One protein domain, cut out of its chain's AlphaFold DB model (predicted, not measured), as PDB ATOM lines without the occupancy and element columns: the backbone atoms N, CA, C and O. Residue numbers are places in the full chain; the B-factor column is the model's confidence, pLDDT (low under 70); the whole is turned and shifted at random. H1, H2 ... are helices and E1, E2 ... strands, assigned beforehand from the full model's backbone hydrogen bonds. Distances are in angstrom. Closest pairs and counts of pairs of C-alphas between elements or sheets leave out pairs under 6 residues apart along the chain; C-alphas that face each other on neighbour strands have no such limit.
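This is residues 25 to 47 and 96 to 190 of the 190 residues of the protein "Trypsin" of Beauveria bassiana (UniProt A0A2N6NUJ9). The model has little regular structure: long loops extend round a small, strongly twisted sheet of four strands, and one short helix, H1, follows E2 off the sheet. The printed part has 118 residues, 29 in named elements, E1 E2 H1 E3 E4 along the chain, class mixed. The sheet's order is E2, E1, E3, E4, antiparallel. The whole is compact, radius of gyration of the C-alphas 14.7 A, spans 39 by 34 by 21 A.

E2, residues 134 to 141, runs 22.1 A from C-alpha 134 at (30.759, 40.781, 13.570). E1 is residues 109 to 114, 17.0 A; E3 177 to 180; E4 186 to 189, ending at (43.650, 44.705, 22.236). H1 is residues 143 to 149.

Within hydrogen-bond range are N 112 and O 136, 3.0 A, in hairpin E1 and E2; N 111 and O 179, 2.8 A, between E1 and E3; N 178 and O 188, 2.9 A, in hairpin E3 and E4. H1, not on the sheet, has 2 of 3 O i to N i+4 pairs within range. E2, H1, E3 form a split strand-helix-strand unit, E1 between its same-way strands, crossover right-handed.

The farthest C-alphas, Gly 46 and Lys 148, are 42.2 A apart. Residues 48 to 95 are cut out, a 19.4 A gap between C-alphas 47 and 96. Links E1 to E2 and H1 to E3 are long. Residues 25 to 27 and 119 to 130 have pLDDT under 70.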
ATOM      1  N   ARG A  25      22.371  37.404  17.534       41.94
ATOM      2  CA  ARG A  25      23.680  36.993  17.974       41.94
ATOM      3  C   ARG A  25      24.667  38.065  17.438       41.94
ATOM      4  O   ARG A  25      24.774  38.170  16.224       41.94
ATOM      5  N   ARG A  26      25.340  38.861  18.304       56.41
ATOM      6  CA  ARG A  26      26.533  39.704  17.999       56.41
ATOM      7  C   ARG A  26      27.503  39.898  19.165       56.41
ATOM      8  O   ARG A  26      27.081  39.828  20.316       56.41
ATOM      9  N   ILE A  27      28.766  40.283  18.879       62.50
ATOM     10  CA  ILE A  27      29.523  41.208  19.759       62.50
ATOM     11  C   ILE A  27      28.488  42.107  20.433       62.50
ATOM     12  O   ILE A  27      27.666  42.639  19.696       62.50
ATOM     13  N   VAL A  28      28.422  42.216  21.765       71.38
ATOM     14  CA  VAL A  28      27.192  42.696  22.426       71.38
ATOM     15  C   VAL A  28      26.711  43.994  21.749       71.38
ATOM     16  O   VAL A  28      27.477  44.947  21.626       71.38
ATOM     17  N   GLY A  29      25.499  43.984  21.176       75.19
ATOM     18  CA  GLY A  29      24.912  45.111  20.425       75.19
ATOM     19  C   GLY A  29      25.631  45.563  19.130       75.19
ATOM     20  O   GLY A  29      25.481  46.722  18.717       75.19
ATOM     21  N   GLY A  30      26.414  44.685  18.510       81.00
ATOM     22  CA  GLY A  30      27.124  44.851  17.240       81.00
ATOM     23  C   GLY A  30      26.282  44.526  16.004       81.00
ATOM     24  O   GLY A  30      25.074  44.286  16.089       81.00
ATOM     25  N   GLU A  31      26.927  44.539  14.842       87.50
ATOM     26  CA  GLU A  31      26.338  44.207  13.541       87.50
ATOM     27  C   GLU A  31      27.265  43.313  12.711       87.50
ATOM     28  O   GLU A  31      28.482  43.330  12.899       87.50
ATOM     29  N   ASP A  32      26.695  42.548  11.783       87.88
ATOM     30  CA  ASP A  32      27.462  41.741  10.836       87.88
ATOM     31  C   ASP A  32      28.306  42.662   9.942       87.88
ATOM     32  O   ASP A  32      27.822  43.672   9.415       87.88
ATOM     33  N   ALA A  33      29.571  42.297   9.745       88.44
ATOM     34  CA  ALA A  33      30.429  42.937   8.765       88.44
ATOM     35  C   ALA A  33      29.842  42.753   7.362       88.44
ATOM     36  O   ALA A  33      29.532  41.637   6.939       88.44
ATOM     37  N   LYS A  34      29.713  43.852   6.618       85.94
ATOM     38  CA  LYS A  34      29.177  43.799   5.254       85.94
ATOM     39  C   LYS A  34      30.268  43.413   4.265       85.94
ATOM     40  O   LYS A  34      31.451  43.704   4.466       85.94
ATOM     41  N   ASP A  35      29.852  42.828   3.148       79.88
ATOM     42  CA  ASP A  35      30.747  42.531   2.034       79.88
ATOM     43  C   ASP A  35      31.515  43.789   1.601       79.88
ATOM     44  O   ASP A  35      30.932  44.834   1.305       79.88
ATOM     45  N   GLY A  36      32.842  43.674   1.562       81.50
ATOM     46  CA  GLY A  36      33.742  44.762   1.177       81.50
ATOM     47  C   GLY A  36      34.147  45.709   2.309       81.50
ATOM     48  O   GLY A  36      35.050  46.512   2.094       81.50
ATOM     49  N   GLU A  37      33.555  45.610   3.505       82.75
ATOM     50  CA  GLU A  37      34.056  46.339   4.682       82.75
ATOM     51  C   GLU A  37      35.331  45.704   5.230       82.75
ATOM     52  O   GLU A  37      36.271  46.408   5.595       82.75
ATOM     53  N   PHE A  38      35.372  44.370   5.241       84.38
ATOM     54  CA  PHE A  38      36.557  43.605   5.598       84.38
ATOM     55  C   PHE A  38      36.992  42.733   4.429       84.38
ATOM     56  O   PHE A  38      36.148  42.209   3.694       84.38
ATOM     57  N   PRO A  39      38.304  42.508   4.267       80.31
ATOM     58  CA  PRO A  39      38.778  41.682   3.169       80.31
ATOM     59  C   PRO A  39      38.478  40.180   3.354       80.31
ATOM     60  O   PRO A  39      38.504  39.417   2.382       80.31
ATOM     61  N   SER A  40      38.172  39.756   4.588       81.38
ATOM     62  CA  SER A  40      37.645  38.429   4.913       81.38
ATOM     63  C   SER A  40      36.574  38.533   5.993       81.38
ATOM     64  O   SER A  40      36.830  39.081   7.061       81.38
ATOM     65  N   VAL A  41      35.390  37.990   5.711       85.19
ATOM     66  CA  VAL A  41      34.243  37.986   6.637       85.19
ATOM     67  C   VAL A  41      34.013  36.592   7.224       85.19
ATOM     68  O   VAL A  41      33.535  36.473   8.343       85.19
ATOM     69  N   ARG A  42      34.411  35.520   6.531       85.06
ATOM     70  CA  ARG A  42      34.280  34.153   7.047       85.06
ATOM     71  C   ARG A  42      35.515  33.721   7.826       85.06
ATOM     72  O   ARG A  42      36.637  34.004   7.405       85.06
ATOM     73  N   HIS A  43      35.310  32.987   8.917       82.19
ATOM     74  CA  HIS A  43      36.409  32.481   9.747       82.19
ATOM     75  C   HIS A  43      37.179  31.314   9.093       82.19
ATOM     76  O   HIS A  43      38.310  31.025   9.477       82.19
ATOM     77  N   ASP A  44      36.572  30.626   8.120       83.56
ATOM     78  CA  ASP A  44      37.060  29.372   7.527       83.56
ATOM     79  C   ASP A  44      37.592  29.510   6.091       83.56
ATOM     80  O   ASP A  44      37.992  28.524   5.469       83.56
ATOM     81  N   SER A  45      37.570  30.714   5.519       84.44
ATOM     82  CA  SER A  45      37.867  30.916   4.102       84.44
ATOM     83  C   SER A  45      38.408  32.314   3.808       84.44
ATOM     84  O   SER A  45      38.271  33.238   4.596       84.44
ATOM     85  N   GLY A  46      39.086  32.469   2.666       80.75
ATOM     86  CA  GLY A  46      39.629  33.757   2.209       80.75
ATOM     87  C   GLY A  46      40.978  34.171   2.813       80.75
ATOM     88  O   GLY A  46      41.625  35.046   2.238       80.75
ATOM     89  N   GLY A  47      41.419  33.524   3.896       85.56
ATOM     90  CA  GLY A  47      42.700  33.771   4.565       85.56
ATOM     91  C   GLY A  47      43.868  32.886   4.106       85.56
ATOM     92  O   GLY A  47      43.750  32.055   3.206       85.56
ATOM     93  N   SER A  96      48.601  49.438  11.253       95.75
ATOM     94  CA  SER A  96      49.618  50.355  11.758       95.75
ATOM     95  C   SER A  96      49.474  50.499  13.268       95.75
ATOM     96  O   SER A  96      48.360  50.556  13.788       95.75
ATOM     97  N   LEU A  97      50.606  50.570  13.962       96.38
ATOM     98  CA  LEU A  97      50.643  50.882  15.387       96.38
ATOM     99  C   LEU A  97      50.779  52.398  15.577       96.38
ATOM    100  O   LEU A  97      51.410  53.057  14.738       96.38
ATOM    101  N   PRO A  98      50.209  52.957  16.654       96.25
ATOM    102  CA  PRO A  98      50.467  54.334  17.037       96.25
ATOM    103  C   PRO A  98      51.936  54.525  17.439       96.25
ATOM    104  O   PRO A  98      52.683  53.566  17.650       96.25
ATOM    105  N   ALA A  99      52.368  55.784  17.520       96.88
ATOM    106  CA  ALA A  99      53.709  56.094  18.003       96.88
ATOM    107  C   ALA A  99      53.831  55.708  19.485       96.88
ATOM    108  O   ALA A  99      52.846  55.774  20.224       96.88
ATOM    109  N   ASP A 100      55.031  55.335  19.926       95.12
ATOM    110  CA  ASP A 100      55.273  55.041  21.341       95.12
ATOM    111  C   ASP A 100      54.866  56.227  22.237       95.12
ATOM    112  O   ASP A 100      55.077  57.391  21.883       95.12
ATOM    113  N   GLY A 101      54.229  55.921  23.367       93.00
ATOM    114  CA  GLY A 101      53.650  56.907  24.284       93.00
ATOM    115  C   GLY A 101      52.366  57.596  23.803       93.00
ATOM    116  O   GLY A 101      51.917  58.538  24.456       93.00
ATOM    117  N   SER A 102      51.771  57.169  22.684       94.31
ATOM    118  CA  SER A 102      50.444  57.655  22.277       94.31
ATOM    119  C   SER A 102      49.351  57.068  23.168       94.31
ATOM    120  O   SER A 102      49.489  55.961  23.683       94.31
ATOM    121  N   ASP A 103      48.235  57.784  23.287       94.62
ATOM    122  CA  ASP A 103      47.051  57.332  24.016       94.62
ATOM    123  C   ASP A 103      45.792  57.577  23.179       94.62
ATOM    124  O   ASP A 103      45.756  58.484  22.340       94.62
ATOM    125  N   ALA A 104      44.763  56.761  23.394       94.50
ATOM    126  CA  ALA A 104      43.494  56.914  22.699       94.50
ATOM    127  C   ALA A 104      42.774  58.176  23.194       94.50
ATOM    128  O   ALA A 104      42.682  58.443  24.394       94.50
ATOM    129  N   MET A 105      42.245  58.972  22.266       96.31
ATOM    130  CA  MET A 105      41.568  60.215  22.619       96.31
ATOM    131  C   MET A 105      40.198  59.921  23.238       96.31
ATOM    132  O   MET A 105      39.350  59.285  22.622       96.31
ATOM    133  N   VAL A 106      39.936  60.446  24.439       97.50
ATOM    134  CA  VAL A 106      38.607  60.345  25.064       97.50
ATOM    135  C   VAL A 106      37.544  60.948  24.142       97.50
ATOM    136  O   VAL A 106      37.675  62.078  23.672       97.50
ATOM    137  N   GLY A 107      36.473  60.191  23.913       97.00
ATOM    138  CA  GLY A 107      35.387  60.533  23.004       97.00
ATOM    139  C   GLY A 107      35.641  60.164  21.542       97.00
ATOM    140  O   GLY A 107      34.715  60.315  20.745       97.00
ATOM    141  N   SER A 108      36.833  59.674  21.171       97.62
ATOM    142  CA  SER A 108      37.021  59.076  19.847       97.62
ATOM    143  C   SER A 108      36.245  57.764  19.735       97.62
ATOM    144  O   SER A 108      35.881  57.139  20.737       97.62
ATOM    145  N   MET A 109      35.948  57.381  18.497       98.06
ATOM    146  CA  MET A 109      35.283  56.127  18.177       98.06
ATOM    147  C   MET A 109      36.310  55.153  17.620       98.06
ATOM    148  O   MET A 109      37.215  55.543  16.878       98.06
ATOM    149  N   GLY A 110      36.143  53.883  17.957       96.88
ATOM    150  CA  GLY A 110      36.886  52.820  17.313       96.88
ATOM    151  C   GLY A 110      36.049  51.571  17.155       96.88
ATOM    152  O   GLY A 110      34.996  51.415  17.778       96.88
ATOM    153  N   THR A 111      36.536  50.669  16.323       96.12
ATOM    154  CA  THR A 111      35.832  49.453  15.947       96.12
ATOM    155  C   THR A 111      36.588  48.225  16.447       96.12
ATOM    156  O   THR A 111      37.791  48.087  16.220       96.12
ATOM    157  N   VAL A 112      35.872  47.323  17.124       94.62
ATOM    158  CA  VAL A 112      36.303  45.934  17.353       94.62
ATOM    159  C   VAL A 112      35.585  45.055  16.341       94.62
ATOM    160  O   VAL A 112      34.400  45.268  16.077       94.62
ATOM    161  N   ALA A 113      36.282  44.064  15.800       92.44
ATOM    162  CA  ALA A 113      35.678  43.022  14.984       92.44
ATOM    163  C   ALA A 113      36.181  41.645  15.420       92.44
ATOM    164  O   ALA A 113      37.351  41.493  15.778       92.44
ATOM    165  N   GLY A 114      35.301  40.651  15.378       89.75
ATOM    166  CA  GLY A 114      35.596  39.301  15.830       89.75
ATOM    167  C   GLY A 114      34.498  38.305  15.474       89.75
ATOM    168  O   GLY A 114      33.412  38.672  15.023       89.75
ATOM    169  N   TRP A 115      34.829  37.028  15.635       87.31
ATOM    170  CA  TRP A 115      33.915  35.894  15.456       87.31
ATOM    171  C   TRP A 115      33.519  35.284  16.804       87.31
ATOM    172  O   TRP A 115      33.150  34.109  16.862       87.31
ATOM    173  N   GLY A 116      33.699  36.035  17.896       79.56
ATOM    174  CA  GLY A 116      33.437  35.552  19.236       79.56
ATOM    175  C   GLY A 116      31.957  35.365  19.535       79.56
ATOM    176  O   GLY A 116      31.091  35.567  18.682       79.56
ATOM    177  N   VAL A 117      31.659  34.943  20.768       75.12
ATOM    178  CA  VAL A 117      30.269  34.726  21.153       75.12
ATOM    179  C   VAL A 117      29.494  36.017  21.101       75.12
ATOM    180  O   VAL A 117      29.978  37.126  21.325       75.12
ATOM    181  N   GLN A 118      28.218  35.795  20.895       71.81
ATOM    182  CA  GLN A 118      27.341  36.805  20.403       71.81
ATOM    183  C   GLN A 118      26.202  37.134  21.393       71.81
ATOM    184  O   GLN A 118      25.283  37.893  21.092       71.81
ATOM    185  N   GLU A 119      26.277  36.561  22.597       64.56
ATOM    186  CA  GLU A 119      25.386  36.833  23.718       64.56
ATOM    187  C   GLU A 119      26.171  36.948  25.029       64.56
ATOM    188  O   GLU A 119      27.193  36.289  25.253       64.56
ATOM    189  N   ALA A 120      25.653  37.796  25.920       58.69
ATOM    190  CA  ALA A 120      26.190  38.012  27.262       58.69
ATOM    191  C   ALA A 120      25.789  36.906  28.261       58.69
ATOM    192  O   ALA A 120      26.073  37.023  29.456       58.69
ATOM    193  N   ASP A 121      25.088  35.860  27.815       60.09
ATOM    194  CA  ASP A 121      24.610  34.801  28.689       60.09
ATOM    195  C   ASP A 121      25.766  33.885  29.133       60.09
ATOM    196  O   ASP A 121      26.619  33.459  28.365       60.09
ATOM    197  N   TRP A 122      25.839  33.549  30.417       51.84
ATOM    198  CA  TRP A 122      26.931  32.717  30.940       51.84
ATOM    199  C   TRP A 122      26.780  31.226  30.605       51.84
ATOM    200  O   TRP A 122      27.487  30.396  31.179       51.84
ATOM    201  N   THR A 123      25.866  30.849  29.704       54.41
ATOM    202  CA  THR A 123      25.718  29.444  29.340       54.41
ATOM    203  C   THR A 123      26.908  29.029  28.472       54.41
ATOM    204  O   THR A 123      27.196  29.604  27.429       54.41
ATOM    205  N   PHE A 124      27.672  28.039  28.935       49.88
ATOM    206  CA  PHE A 124      28.802  27.452  28.198       49.88
ATOM    207  C   PHE A 124      28.324  26.497  27.084       49.88
ATOM    208  O   PHE A 124      29.025  25.559  26.710       49.88
ATOM    209  N   ALA A 125      27.089  26.670  26.607       42.00
ATOM    210  CA  ALA A 125      26.434  25.748  25.699       42.00
ATOM    211  C   ALA A 125      26.580  26.231  24.249       42.00
ATOM    212  O   ALA A 125      25.721  26.941  23.738       42.00
ATOM    213  N   GLY A 126      27.646  25.790  23.578       46.50
ATOM    214  CA  GLY A 126      27.745  25.822  22.118       46.50
ATOM    215  C   GLY A 126      29.101  26.276  21.588       46.50
ATOM    216  O   GLY A 126      29.653  27.278  22.034       46.50
ATOM    217  N   ASP A 127      29.610  25.543  20.601       49.06
ATOM    218  CA  ASP A 127      30.629  26.029  19.674       49.06
ATOM    219  C   ASP A 127      29.980  27.131  18.819       49.06
ATOM    220  O   ASP A 127      29.169  26.836  17.941       49.06
ATOM    221  N   VAL A 128      30.258  28.403  19.115       52.38
ATOM    222  CA  VAL A 128      29.657  29.553  18.407       52.38
ATOM    223  C   VAL A 128      30.748  30.466  17.855       52.38
ATOM    224  O   VAL A 128      30.752  31.668  18.087       52.38
ATOM    225  N   ALA A 129      31.711  29.885  17.134       53.69
ATOM    226  CA  ALA A 129      32.380  30.675  16.109       53.69
ATOM    227  C   ALA A 129      31.324  30.952  15.041       53.69
ATOM    228  O   ALA A 129      30.786  30.022  14.436       53.69
ATOM    229  N   GLU A 130      30.956  32.211  14.890       65.62
ATOM    230  CA  GLU A 130      29.899  32.588  13.962       65.62
ATOM    231  C   GLU A 130      30.440  32.583  12.546       65.62
ATOM    232  O   GLU A 130      31.610  32.888  12.312       65.62
ATOM    233  N   GLU A 131      29.598  32.193  11.588       73.75
ATOM    234  CA  GLU A 131      30.059  32.033  10.208       73.75
ATOM    235  C   GLU A 131      30.608  33.344   9.633       73.75
ATOM    236  O   GLU A 131      31.544  33.317   8.832       73.75
ATOM    237  N   ASN A 132      30.043  34.474  10.066       83.12
ATOM    238  CA  ASN A 132      30.393  35.809   9.610       83.12
ATOM    239  C   ASN A 132      31.036  36.626  10.731       83.12
ATOM    240  O   ASN A 132      30.680  36.509  11.900       83.12
ATOM    241  N   LEU A 133      31.972  37.485  10.341       88.31
ATOM    242  CA  LEU A 133      32.619  38.455  11.207       88.31
ATOM    243  C   LEU A 133      31.570  39.453  11.690       88.31
ATOM    244  O   LEU A 133      30.848  40.034  10.880       88.31
ATOM    245  N   ALA A 134      31.521  39.689  12.993       89.69
ATOM    246  CA  ALA A 134      30.759  40.781  13.570       89.69
ATOM    247  C   ALA A 134      31.690  41.958  13.864       89.69
ATOM    248  O   ALA A 134      32.890  41.790  14.089       89.69
ATOM    249  N   LYS A 135      31.125  43.164  13.887       92.62
ATOM    250  CA  LYS A 135      31.813  44.377  14.319       92.62
ATOM    251  C   LYS A 135      30.958  45.191  15.278       92.62
ATOM    252  O   LYS A 135      29.727  45.146  15.257       92.62
ATOM    253  N   VAL A 136      31.619  46.007  16.084       92.50
ATOM    254  CA  VAL A 136      30.957  47.027  16.889       92.50
ATOM    255  C   VAL A 136      31.830  48.266  16.990       92.50
ATOM    256  O   VAL A 136      33.032  48.176  17.235       92.50
ATOM    257  N   THR A 137      31.208  49.427  16.830       95.50
ATOM    258  CA  THR A 137      31.863  50.718  17.033       95.50
ATOM    259  C   THR A 137      31.561  51.218  18.443       95.50
ATOM    260  O   THR A 137      30.395  51.331  18.837       95.50
ATOM    261  N   LEU A 138      32.613  51.490  19.213       95.94
ATOM    262  CA  LEU A 138      32.569  51.829  20.632       95.94
ATOM    263  C   LEU A 138      33.272  53.170  20.878       95.94
ATOM    264  O   LEU A 138      34.316  53.430  20.276       95.94
ATOM    265  N   PRO A 139      32.735  54.017  21.770       97.25
ATOM    266  CA  PRO A 139      33.431  55.216  22.204       97.25
ATOM    267  C   PRO A 139      34.533  54.876  23.212       97.25
ATOM    268  O   PRO A 139      34.378  53.975  24.045       97.25
ATOM    269  N   VAL A 140      35.604  55.664  23.180       97.94
ATOM    270  CA  VAL A 140      36.618  55.721  24.234       97.94
ATOM    271  C   VAL A 140      36.126  56.625  25.363       97.94
ATOM    272  O   VAL A 140      35.744  57.775  25.142       97.94
ATOM    273  N   HIS A 141      36.169  56.123  26.590       97.06
ATOM    274  CA  HIS A 141      35.857  56.865  27.810       97.06
ATOM    275  C   HIS A 141      37.129  57.240  28.559       97.06
ATOM    276  O   HIS A 141      38.181  56.622  28.407       97.06
ATOM    277  N   ALA A 142      37.010  58.231  29.439       96.69
ATOM    278  CA  ALA A 142      38.045  58.500  30.426       96.69
ATOM    279  C   ALA A 142      38.207  57.278  31.355       96.69
ATOM    280  O   ALA A 142      37.208  56.667  31.753       96.69
ATOM    281  N   ARG A 143      39.447  56.908  31.706       94.06
ATOM    282  CA  ARG A 143      39.747  55.703  32.508       94.06
ATOM    283  C   ARG A 143      39.043  55.720  33.867       94.06
ATOM    284  O   ARG A 143      38.595  54.680  34.332       94.06
ATOM    285  N   GLU A 144      38.794  56.903  34.426       94.31
ATOM    286  CA  GLU A 144      38.071  57.108  35.684       94.31
ATOM    287  C   GLU A 144      36.619  56.604  35.645       94.31
ATOM    288  O   GLU A 144      35.995  56.430  36.695       94.31
ATOM    289  N   VAL A 145      36.045  56.410  34.452       93.50
ATOM    290  CA  VAL A 145      34.755  55.729  34.286       93.50
ATOM    291  C   VAL A 145      34.917  54.253  34.633       93.50
ATOM    292  O   VAL A 145      34.186  53.747  35.485       93.50
ATOM    293  N   CYS A 146      35.904  53.584  34.038       89.62
ATOM    294  CA  CYS A 146      36.189  52.184  34.321       89.62
ATOM    295  C   CYS A 146      36.721  51.981  35.741       89.62
ATOM    296  O   CYS A 146      36.265  51.055  36.390       89.62
ATOM    297  N   ASP A 147      37.538  52.881  36.293       89.12
ATOM    298  CA  ASP A 147      37.998  52.808  37.692       89.12
ATOM    299  C   ASP A 147      36.848  52.692  38.711       89.12
ATOM    300  O   ASP A 147      37.019  52.142  39.801       89.12
ATOM    301  N   LYS A 148      35.682  53.270  38.388       88.81
ATOM    302  CA  LYS A 148      34.481  53.233  39.237       88.81
ATOM    303  C   LYS A 148      33.658  51.965  39.039       88.81
ATOM    304  O   LYS A 148      33.004  51.531  39.983       88.81
ATOM    305  N   LEU A 149      33.637  51.438  37.818       86.25
ATOM    306  CA  LEU A 149      32.879  50.239  37.453       86.25
ATOM    307  C   LEU A 149      33.646  48.965  37.804       86.25
ATOM    308  O   LEU A 149      33.037  47.977  38.197       86.25
ATOM    309  N   GLU A 150      34.968  49.025  37.688       83.31
ATOM    310  CA  GLU A 150      35.887  47.923  37.866       83.31
ATOM    311  C   GLU A 150      37.109  48.370  38.695       83.31
ATOM    312  O   GLU A 150      38.108  48.861  38.160       83.31
ATOM    313  N   PRO A 151      37.054  48.238  40.032       83.00
ATOM    314  CA  PRO A 151      38.116  48.711  40.913       83.00
ATOM    315  C   PRO A 151      39.499  48.108  40.648       83.00
ATOM    316  O   PRO A 151      40.495  48.711  41.051       83.00
ATOM    317  N   SER A 152      39.606  46.941  40.003       78.81
ATOM    318  CA  SER A 152      40.915  46.346  39.708       78.81
ATOM    319  C   SER A 152      41.659  46.990  38.547       78.81
ATOM    320  O   SER A 152      42.878  46.815  38.452       78.81
ATOM    321  N   VAL A 153      40.967  47.732  37.674       83.25
ATOM    322  CA  VAL A 153      41.646  48.475  36.608       83.25
ATOM    323  C   VAL A 153      42.131  49.849  37.067       83.25
ATOM    324  O   VAL A 153      42.817  50.547  36.324       83.25
ATOM    325  N   LYS A 154      41.822  50.215  38.316       87.38
ATOM    326  CA  LYS A 154      42.049  51.549  38.854       87.38
ATOM    327  C   LYS A 154      43.497  52.010  38.722       87.38
ATOM    328  O   LYS A 154      44.408  51.391  39.270       87.38
ATOM    329  N   GLY A 155      43.679  53.158  38.071       86.38
ATOM    330  CA  GLY A 155      44.984  53.803  37.913       86.38
ATOM    331  C   GLY A 155      45.928  53.110  36.926       86.38
ATOM    332  O   GLY A 155      47.116  53.421  36.925       86.38
ATOM    333  N   ARG A 156      45.430  52.177  36.105       87.88
ATOM    334  CA  ARG A 156      46.214  51.531  35.046       87.88
ATOM    335  C   ARG A 156      46.090  52.322  33.749       87.88
ATOM    336  O   ARG A 156      45.026  52.372  33.140       87.88
ATOM    337  N   ASP A 157      47.197  52.888  33.294       90.44
ATOM    338  CA  ASP A 157      47.315  53.522  31.975       90.44
ATOM    339  C   ASP A 157      47.363  52.496  30.825       90.44
ATOM    340  O   ASP A 157      46.968  52.803  29.702       90.44
ATOM    341  N   THR A 158      47.726  51.246  31.125       90.06
ATOM    342  CA  THR A 158      47.772  50.108  30.187       90.06
ATOM    343  C   THR A 158      46.409  49.548  29.765       90.06
ATOM    344  O   THR A 158      46.361  48.595  28.991       90.06
ATOM    345  N   VAL A 159      45.299  50.097  30.270       91.00
ATOM    346  CA  VAL A 159      43.933  49.648  29.952       91.00
ATOM    347  C   VAL A 159      43.151  50.788  29.313       91.00
ATOM    348  O   VAL A 159      43.150  51.908  29.825       91.00
ATOM    349  N   LEU A 160      42.455  50.497  28.215       93.62
ATOM    350  CA  LEU A 160      41.491  51.412  27.612       93.62
ATOM    351  C   LEU A 160      40.092  51.159  28.171       93.62
ATOM    352  O   LEU A 160      39.647  50.020  28.283       93.62
ATOM    353  N   CYS A 161      39.380  52.242  28.476       94.25
ATOM    354  CA  CYS A 161      37.980  52.174  28.864       94.25
ATOM    355  C   CYS A 161      37.106  52.396  27.629       94.25
ATOM    356  O   CYS A 161      36.971  53.527  27.171       94.25
ATOM    357  N   ILE A 162      36.525  51.333  27.076       94.94
ATOM    358  CA  ILE A 162      35.676  51.401  25.879       94.94
ATOM    359  C   ILE A 162      34.344  50.691  26.112       94.94
ATOM    360  O   ILE A 162      34.241  49.800  26.950       94.94
ATOM    361  N   GLY A 163      33.318  51.079  25.358       91.50
ATOM    362  CA  GLY A 163      32.020  50.399  25.370       91.50
ATOM    363  C   GLY A 163      30.861  51.271  25.839       91.50
ATOM    364  O   GLY A 163      30.902  52.497  25.749       91.50
ATOM    365  N   GLY A 164      29.796  50.639  26.324       87.56
ATOM    366  CA  GLY A 164      28.599  51.320  26.828       87.56
ATOM    367  C   GLY A 164      27.394  51.189  25.898       87.56
ATOM    368  O   GLY A 164      27.478  50.610  24.821       87.56
ATOM    369  N   ASN A 165      26.229  51.678  26.338       86.06
ATOM    370  CA  ASN A 165      24.944  51.515  25.633       86.06
ATOM    371  C   ASN A 165      24.590  50.051  25.308       86.06
ATOM    372  O   ASN A 165      23.998  49.763  24.271       86.06
ATOM    373  N   GLY A 166      24.979  49.124  26.189       84.12
ATOM    374  CA  GLY A 166      24.807  47.689  25.961       84.12
ATOM    375  C   GLY A 166      25.724  47.130  24.872       84.12
ATOM    376  O   GLY A 166      25.402  46.082  24.329       84.12
ATOM    377  N   LYS A 167      26.825  47.821  24.539       87.50
ATOM    378  CA  LYS A 167      27.781  47.397  23.516       87.50
ATOM    379  C   LYS A 167      29.180  47.131  24.054       87.50
ATOM    380  O   LYS A 167      29.683  47.926  24.850       87.50
ATOM    381  N   SER A 168      29.797  46.030  23.617       87.81
ATOM    382  CA  SER A 168      31.145  45.607  24.035       87.81
ATOM    383  C   SER A 168      31.647  44.423  23.206       87.81
ATOM    384  O   SER A 168      30.825  43.618  22.780       87.81
ATOM    385  N   ALA A 169      32.972  44.259  23.087       88.44
ATOM    386  CA  ALA A 169      33.601  42.968  22.768       88.44
ATOM    387  C   ALA A 169      33.149  41.872  23.756       88.44
ATOM    388  O   ALA A 169      32.747  42.190  24.885       88.44
ATOM    389  N   CYS A 170      33.200  40.601  23.348       83.06
ATOM    390  CA  CYS A 170      32.730  39.486  24.165       83.06
ATOM    391  C   CYS A 170      33.725  38.312  24.215       83.06
ATOM    392  O   CYS A 170      34.891  38.414  23.831       83.06
ATOM    393  N   ARG A 171      33.279  37.174  24.762       78.94
ATOM    394  CA  ARG A 171      34.111  35.966  24.872       78.94
ATOM    395  C   ARG A 171      34.534  35.504  23.476       78.94
ATOM    396  O   ARG A 171      33.737  35.544  22.549       78.94
ATOM    397  N   TYR A 172      35.765  35.009  23.366       83.75
ATOM    398  CA  TYR A 172      36.420  34.610  22.111       83.75
ATOM    399  C   TYR A 172      36.772  35.750  21.134       83.75
ATOM    400  O   TYR A 172      37.361  35.457  20.098       83.75
ATOM    401  N   ASP A 173      36.532  37.020  21.481       87.06
ATOM    402  CA  ASP A 173      37.120  38.166  20.760       87.06
ATOM    403  C   ASP A 173      38.505  38.568  21.307       87.06
ATOM    404  O   ASP A 173      39.161  39.447  20.747       87.06
ATOM    405  N   SER A 174      38.962  37.930  22.394       88.50
ATOM    406  CA  SER A 174      40.241  38.240  23.042       88.50
ATOM    407  C   SER A 174      41.424  38.136  22.077       88.50
ATOM    408  O   SER A 174      41.563  37.161  21.335       88.50
ATOM    409  N   GLY A 175      42.305  39.133  22.108       92.12
ATOM    410  CA  GLY A 175      43.399  39.298  21.151       92.12
ATOM    411  C   GLY A 175      43.004  40.049  19.873       92.12
ATOM    412  O   GLY A 175      43.885  40.393  19.080       92.12
ATOM    413  N   GLY A 176      41.712  40.319  19.662       92.94
ATOM    414  CA  GLY A 176      41.210  41.162  18.581       92.94
ATOM    415  C   GLY A 176      41.648  42.618  18.744       92.94
ATOM    416  O   GLY A 176      41.786  43.124  19.855       92.94
ATOM    417  N   GLY A 177      41.892  43.309  17.630       95.19
ATOM    418  CA  GLY A 177      42.300  44.715  17.658       95.19
ATOM    419  C   GLY A 177      41.121  45.664  17.876       95.19
ATOM    420  O   GLY A 177      40.050  45.471  17.302       95.19
ATOM    421  N   PHE A 178      41.349  46.729  18.645       96.88
ATOM    422  CA  PHE A 178      40.504  47.923  18.658       96.88
ATOM    423  C   PHE A 178      41.133  48.988  17.757       96.88
ATOM    424  O   PHE A 178      42.235  49.478  18.034       96.88
ATOM    425  N   PHE A 179      40.453  49.309  16.659       96.75
ATOM    426  CA  PHE A 179      40.950  50.197  15.612       96.75
ATOM    427  C   PHE A 179      40.318  51.575  15.751       96.75
ATOM    428  O   PHE A 179      39.098  51.678  15.745       96.75
ATOM    429  N   ASP A 180      41.121  52.631  15.847       97.12
ATOM    430  CA  ASP A 180      40.600  54.001  15.854       97.12
ATOM    431  C   ASP A 180      40.046  54.364  14.465       97.12
ATOM    432  O   ASP A 180      40.745  54.239  13.456       97.12
ATOM    433  N   ASP A 181      38.795  54.825  14.401       96.19
ATOM    434  CA  ASP A 181      38.087  55.017  13.127       96.19
ATOM    435  C   ASP A 181      38.667  56.177  12.291       96.19
ATOM    436  O   ASP A 181      38.441  56.252  11.083       96.19
ATOM    437  N   THR A 182      39.425  57.092  12.909       96.25
ATOM    438  CA  THR A 182      40.020  58.249  12.218       96.25
ATOM    439  C   THR A 182      41.388  57.913  11.635       96.25
ATOM    440  O   THR A 182      41.714  58.310  10.517       96.25
ATOM    441  N   THR A 183      42.208  57.195  12.399       95.56
ATOM    442  CA  THR A 183      43.606  56.899  12.052       95.56
ATOM    443  C   THR A 183      43.796  55.512  11.448       95.56
ATOM    444  O   THR A 183      44.835  55.252  10.842       95.56
ATOM    445  N   SER A 184      42.817  54.614  11.615       94.06
ATOM    446  CA  SER A 184      42.906  53.184  11.283       94.06
ATOM    447  C   SER A 184      44.059  52.449  11.986       94.06
ATOM    448  O   SER A 184      44.470  51.367  11.558       94.06
ATOM    449  N   GLN A 185      44.608  53.027  13.059       96.81
ATOM    450  CA  GLN A 185      45.636  52.392  13.878       96.81
ATOM    451  C   GLN A 185      45.000  51.444  14.894       96.81
ATOM    452  O   GLN A 185      43.921  51.720  15.417       96.81
ATOM    453  N   VAL A 186      45.691  50.348  15.210       96.62
ATOM    454  CA  VAL A 186      45.314  49.487  16.340       96.62
ATOM    455  C   VAL A 186      45.816  50.146  17.610       96.62
ATOM    456  O   VAL A 186      47.022  50.191  17.848       96.62
ATOM    457  N   VAL A 187      44.889  50.668  18.407       96.62
ATOM    458  CA  VAL A 187      45.195  51.409  19.638       96.62
ATOM    459  C   VAL A 187      44.915  50.594  20.901       96.62
ATOM    460  O   VAL A 187      45.308  51.004  21.987       96.62
ATOM    461  N   GLY A 188      44.288  49.422  20.771       95.25
ATOM    462  CA  GLY A 188      44.051  48.496  21.875       95.25
ATOM    463  C   GLY A 188      43.899  47.047  21.421       95.25
ATOM    464  O   GLY A 188      43.763  46.764  20.229       95.25
ATOM    465  N   VAL A 189      43.908  46.141  22.397       94.31
ATOM    466  CA  VAL A 189      43.650  44.705  22.236       94.31
ATOM    467  C   VAL A 189      42.498  44.339  23.173       94.31
ATOM    468  O   VAL A 189      42.502  44.777  24.324       94.31
ATOM    469  N   ALA A 190      41.501  43.620  22.653       87.50
ATOM    470  CA  ALA A 190      40.321  43.156  23.387       87.50
ATOM    471  C   ALA A 190      40.599  41.906  24.232       87.50
ATOM    472  O   ALA A 190      41.517  41.131  23.867       87.50
TER     473      ALA A 190